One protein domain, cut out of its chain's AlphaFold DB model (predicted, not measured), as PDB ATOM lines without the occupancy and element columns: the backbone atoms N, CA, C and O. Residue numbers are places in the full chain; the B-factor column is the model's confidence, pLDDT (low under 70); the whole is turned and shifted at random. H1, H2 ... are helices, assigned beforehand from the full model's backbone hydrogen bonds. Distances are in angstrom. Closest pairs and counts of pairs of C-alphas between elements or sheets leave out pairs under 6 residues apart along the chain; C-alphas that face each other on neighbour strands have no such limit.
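AT A GLANCE: This is residues 20 to 62 of the 62 residues of an uncharacterized protein of Streptococcus oralis SK610 (UniProt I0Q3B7). Two helices make an open L: the long H1 runs to a corner at residues 45 to 47, and the shorter H2 leads away from it. A short unnamed stretch, residues 20 to 24, lies before H1. The printed part has 43 residues with two named helices, in the order H1, H2, and no named strand; the class is all helix. It is extended, with a radius of gyration of the C-alphas of 14.7 A, and spans 39 by 26 by 9 A, only just flat.

IN THESE COORDINATES: H1 is residues 25 to 44, 28.1 A from C-alpha 25 at (13.746, 25.813, 5.661) to C-alpha 44 at (-0.429, 1.868, 1.424). H2 is residues 48 to 60, 18.4 A long, ending at C-alpha 60 at (-18.955, 13.703, -2.896).

HOW THE PARTS SIT: A tight link of 3 residues joins H1 to H2. The helices are close but not clearly touching; their closest C-alphas, those of Leu 43 and Leu 51, are 7.3 A apart. They run opposite ways at a steep tilt of 65 degrees. In H1 and H2 every O i to N i+4 pair is within hydrogen-bond range.

THE WHOLE: The two C-alphas farthest apart, those of Gly 22 and Glu 49, are 40.0 A apart. The printed part has no cut. Residues 61 to 62 have pLDDT under 70.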
ATOM      1  N   GLU A  20       4.738  25.997   9.762       87.75
ATOM      2  CA  GLU A  20       6.090  26.472   9.440       87.75
ATOM      3  C   GLU A  20       6.714  27.293  10.583       87.75
ATOM      4  O   GLU A  20       7.903  27.608  10.556       87.75
ATOM      5  N   ALA A  21       5.922  27.652  11.600       83.56
ATOM      6  CA  ALA A  21       6.340  28.569  12.655       83.56
ATOM      7  C   ALA A  21       7.531  28.017  13.453       83.56
ATOM      8  O   ALA A  21       7.466  26.929  14.026       83.56
ATOM      9  N   GLY A  22       8.611  28.800  13.511       84.62
ATOM     10  CA  GLY A  22       9.816  28.458  14.267       84.62
ATOM     11  C   GLY A  22      10.720  27.411  13.612       84.62
ATOM     12  O   GLY A  22      11.679  26.990  14.252       84.62
ATOM     13  N   LEU A  23      10.449  26.999  12.367       86.31
ATOM     14  CA  LEU A  23      11.291  26.054  11.630       86.31
ATOM     15  C   LEU A  23      12.189  26.777  10.626       86.31
ATOM     16  O   LEU A  23      11.756  27.667   9.893       86.31
ATOM     17  N   SER A  24      13.439  26.336  10.531       90.62
ATOM     18  CA  SER A  24      14.279  26.653   9.379       90.62
ATOM     19  C   SER A  24      13.766  25.941   8.121       90.62
ATOM     20  O   SER A  24      13.092  24.910   8.193       90.62
ATOM     21  N   SER A  25      14.150  26.430   6.937       87.81
ATOM     22  CA  SER A  25      13.746  25.813   5.661       87.81
ATOM     23  C   SER A  25      14.085  24.314   5.588       87.81
ATOM     24  O   SER A  25      13.298  23.520   5.075       87.81
ATOM     25  N   LYS A  26      15.225  23.894   6.154       92.12
ATOM     26  CA  LYS A  26      15.648  22.484   6.167       92.12
ATOM     27  C   LYS A  26      14.778  21.624   7.088       92.12
ATOM     28  O   LYS A  26      14.449  20.494   6.734       92.12
ATOM     29  N   GLU A  27      14.398  22.151   8.249       91.44
ATOM     30  CA  GLU A  27      13.513  21.456   9.191       91.44
ATOM     31  C   GLU A  27      12.090  21.366   8.648       91.44
ATOM     32  O   GLU A  27      11.461  20.314   8.766       91.44
ATOM     33  N   LEU A  28      11.615  22.417   7.975       92.81
ATOM     34  CA  LEU A  28      10.331  22.395   7.285       92.81
ATOM     35  C   LEU A  28      10.312  21.321   6.190       92.81
ATOM     36  O   LEU A  28       9.403  20.495   6.163       92.81
ATOM     37  N   GLN A  29      11.339  21.262   5.338       91.88
ATOM     38  CA  GLN A  29      11.447  20.226   4.304       91.88
ATOM     39  C   GLN A  29      11.479  18.814   4.901       91.88
ATOM     40  O   GLN A  29      10.811  17.910   4.396       91.88
ATOM     41  N   ALA A  30      12.224  18.616   5.993       93.75
ATOM     42  CA  ALA A  30      12.265  17.335   6.692       93.75
ATOM     43  C   ALA A  30      10.898  16.963   7.285       93.75
ATOM     44  O   ALA A  30      10.470  15.814   7.167       93.75
ATOM     45  N   ARG A  31      10.187  17.936   7.867       92.69
ATOM     46  CA  ARG A  31       8.838  17.750   8.407       92.69
ATOM     47  C   ARG A  31       7.854  17.369   7.309       92.69
ATOM     48  O   ARG A  31       7.202  16.341   7.436       92.69
ATOM     49  N   VAL A  32       7.811  18.121   6.209       93.38
ATOM     50  CA  VAL A  32       6.953  17.813   5.053       93.38
ATOM     51  C   VAL A  32       7.257  16.418   4.507       93.38
ATOM     52  O   VAL A  32       6.342  15.630   4.293       93.38
ATOM     53  N   LYS A  33       8.539  16.062   4.349       95.06
ATOM     54  CA  LYS A  33       8.940  14.724   3.892       95.06
ATOM     55  C   LYS A  33       8.435  13.614   4.820       95.06
ATOM     56  O   LYS A  33       7.979  12.581   4.338       95.06
ATOM     57  N   ASN A  34       8.535  13.810   6.133       94.56
ATOM     58  CA  ASN A  34       8.074  12.826   7.112       94.56
ATOM     59  C   ASN A  34       6.549  12.686   7.109       94.56
ATOM     60  O   ASN A  34       6.061  11.562   7.160       94.56
ATOM     61  N   GLU A  35       5.821  13.796   6.997       94.69
ATOM     62  CA  GLU A  35       4.356  13.802   6.906       94.69
ATOM     63  C   GLU A  35       3.865  13.085   5.643       94.69
ATOM     64  O   GLU A  35       2.997  12.220   5.723       94.69
ATOM     65  N   LEU A  36       4.486  13.357   4.490       95.38
ATOM     66  CA  LEU A  36       4.172  12.654   3.243       95.38
ATOM     67  C   LEU A  36       4.443  11.152   3.346       95.38
ATOM     68  O   LEU A  36       3.636  10.352   2.881       95.38
ATOM     69  N   ARG A  37       5.569  10.757   3.954       96.19
ATOM     70  CA  ARG A  37       5.887   9.337   4.139       96.19
ATOM     71  C   ARG A  37       4.881   8.652   5.059       96.19
ATOM     72  O   ARG A  37       4.384   7.599   4.695       96.19
ATOM     73  N   ALA A  38       4.548   9.266   6.194       95.19
ATOM     74  CA  ALA A  38       3.565   8.716   7.123       95.19
ATOM     75  C   ALA A  38       2.190   8.535   6.461       95.19
ATOM     76  O   ALA A  38       1.541   7.511   6.664       95.19
ATOM     77  N   GLU A  39       1.769   9.496   5.635       94.50
ATOM     78  CA  GLU A  39       0.489   9.413   4.934       94.50
ATOM     79  C   GLU A  39       0.499   8.345   3.834       94.50
ATOM     80  O   GLU A  39      -0.458   7.586   3.699       94.50
ATOM     81  N   LEU A  40       1.602   8.219   3.090       95.50
ATOM     82  CA  LEU A  40       1.770   7.139   2.117       95.50
ATOM     83  C   LEU A  40       1.804   5.761   2.783       95.50
ATOM     84  O   LEU A  40       1.186   4.839   2.261       95.50
ATOM     85  N   ASP A  41       2.476   5.621   3.926       95.88
ATOM     86  CA  ASP A  41       2.522   4.366   4.683       95.88
ATOM     87  C   ASP A  41       1.121   3.996   5.202       95.88
ATOM     88  O   ASP A  41       0.702   2.842   5.104       95.88
ATOM     89  N   ARG A  42       0.358   4.988   5.687       94.38
ATOM     90  CA  ARG A  42      -1.040   4.812   6.108       94.38
ATOM     91  C   ARG A  42      -1.918   4.348   4.948       94.38
ATOM     92  O   ARG A  42      -2.619   3.351   5.088       94.38
ATOM     93  N   LEU A  43      -1.876   5.054   3.816       94.06
ATOM     94  CA  LEU A  43      -2.685   4.746   2.630       94.06
ATOM     95  C   LEU A  43      -2.267   3.420   1.981       94.06
ATOM     96  O   LEU A  43      -3.121   2.650   1.554       94.06
ATOM     97  N   GLY A  44      -0.968   3.122   1.946       92.38
ATOM     98  CA  GLY A  44      -0.429   1.868   1.424       92.38
ATOM     99  C   GLY A  44      -0.817   0.641   2.254       92.38
ATOM    100  O   GLY A  44      -0.802  -0.471   1.732       92.38
ATOM    101  N   GLY A  45      -1.198   0.833   3.522       92.69
ATOM    102  CA  GLY A  45      -1.755  -0.217   4.375       92.69
ATOM    103  C   GLY A  45      -3.241  -0.512   4.140       92.69
ATOM    104  O   GLY A  45      -3.752  -1.484   4.697       92.69
ATOM    105  N   LEU A  46      -3.946   0.302   3.347       94.31
ATOM    106  CA  LEU A  46      -5.374   0.129   3.069       94.31
ATOM    107  C   LEU A  46      -5.607  -0.771   1.851       94.31
ATOM    108  O   LEU A  46      -4.815  -0.813   0.909       94.31
ATOM    109  N   ALA A  47      -6.738  -1.476   1.850       95.12
ATOM    110  CA  ALA A  47      -7.174  -2.227   0.679       95.12
ATOM    111  C   ALA A  47      -7.570  -1.277  -0.465       95.12
ATOM    112  O   ALA A  47      -8.087  -0.185  -0.227       95.12
ATOM    113  N   LEU A  48      -7.398  -1.718  -1.715       93.88
ATOM    114  CA  LEU A  48      -7.721  -0.912  -2.898       93.88
ATOM    115  C   LEU A  48      -9.169  -0.401  -2.889       93.88
ATOM    116  O   LEU A  48      -9.402   0.780  -3.129       93.88
ATOM    117  N   GLU A  49     -10.128  -1.267  -2.567       94.69
ATOM    118  CA  GLU A  49     -11.548  -0.894  -2.507       94.69
ATOM    119  C   GLU A  49     -11.814   0.175  -1.441       94.69
ATOM    120  O   GLU A  49     -12.566   1.118  -1.674       94.69
ATOM    121  N   GLN A  50     -11.131   0.081  -0.298       94.25
ATOM    122  CA  GLN A  50     -11.230   1.083   0.757       94.25
ATOM    123  C   GLN A  50     -10.661   2.432   0.296       94.25
ATOM    124  O   GLN A  50     -11.290   3.463   0.514       94.25
ATOM    125  N   LEU A  51      -9.519   2.436  -0.401       94.19
ATOM    126  CA  LEU A  51      -8.935   3.658  -0.969       94.19
ATOM    127  C   LEU A  51      -9.867   4.330  -1.983       94.19
ATOM    128  O   LEU A  51      -9.970   5.559  -2.017       94.19
ATOM    129  N   LEU A  52     -10.535   3.539  -2.826       93.88
ATOM    130  CA  LEU A  52     -11.474   4.051  -3.823       93.88
ATOM    131  C   LEU A  52     -12.720   4.651  -3.169       93.88
ATOM    132  O   LEU A  52     -13.122   5.752  -3.556       93.88
ATOM    133  N   GLU A  53     -13.283   3.969  -2.172       93.19
ATOM    134  CA  GLU A  53     -14.462   4.431  -1.440       93.19
ATOM    135  C   GLU A  53     -14.162   5.699  -0.631       93.19
ATOM    136  O   GLU A  53     -14.874   6.695  -0.766       93.19
ATOM    137  N   GLU A  54     -13.068   5.722   0.140       91.00
ATOM    138  CA  GLU A  54     -12.655   6.905   0.910       91.00
ATOM    139  C   GLU A  54     -12.442   8.117  -0.007       91.00
ATOM    140  O   GLU A  54     -12.911   9.223   0.283       91.00
ATOM    141  N   ARG A  55     -11.802   7.907  -1.165       91.81
ATOM    142  CA  ARG A  55     -11.627   8.960  -2.169       91.81
ATOM    143  C   ARG A  55     -12.968   9.430  -2.735       91.81
ATOM    144  O   ARG A  55     -13.165  10.633  -2.880       91.81
ATOM    145  N   TYR A  56     -13.876   8.515  -3.068       92.00
ATOM    146  CA  TYR A  56     -15.192   8.864  -3.607       92.00
ATOM    147  C   TYR A  56     -16.016   9.683  -2.606       92.00
ATOM    148  O   TYR A  56     -16.527  10.748  -2.959       92.00
ATOM    149  N   GLN A  57     -16.081   9.244  -1.348       88.31
ATOM    150  CA  GLN A  57     -16.807   9.950  -0.289       88.31
ATOM    151  C   GLN A  57     -16.240  11.348  -0.035       88.31
ATOM    152  O   GLN A  57     -17.006  12.304   0.107       88.31
ATOM    153  N   ARG A  58     -14.908  11.495  -0.059       87.25
ATOM    154  CA  ARG A  58     -14.242  12.792   0.115       87.25
ATOM    155  C   ARG A  58     -14.686  13.827  -0.919       87.25
ATOM    156  O   ARG A  58     -14.960  14.963  -0.550       87.25
ATOM    157  N   PHE A  59     -14.773  13.448  -2.193       85.56
ATOM    158  CA  PHE A  59     -15.178  14.378  -3.254       85.56
ATOM    159  C   PHE A  59     -16.691  14.553  -3.371       85.56
ATOM    160  O   PHE A  59     -17.135  15.553  -3.915       85.56
ATOM    161  N   ARG A  60     -17.489  13.606  -2.869       85.81
ATOM    162  CA  ARG A  60     -18.955  13.703  -2.896       85.81
ATOM    163  C   ARG A  60     -19.515  14.641  -1.823       85.81
ATOM    164  O   ARG A  60     -20.637  15.119  -1.960       85.81
ATOM    165  N   LYS A  61     -18.767  14.861  -0.739       68.12
ATOM    166  CA  LYS A  61     -19.184  15.707   0.389       68.12
ATOM    167  C   LYS A  61     -19.182  17.213   0.054       68.12
ATOM    168  O   LYS A  61     -19.751  17.977   0.832       68.12
ATOM    169  N   TYR A  62     -18.610  17.621  -1.088       57.59
ATOM    170  CA  TYR A  62     -18.463  19.018  -1.529       57.59
ATOM    171  C   TYR A  62     -19.030  19.277  -2.921       57.59
ATOM    172  O   TYR A  62     -18.945  18.370  -3.777       57.59
TER     173      TYR A  62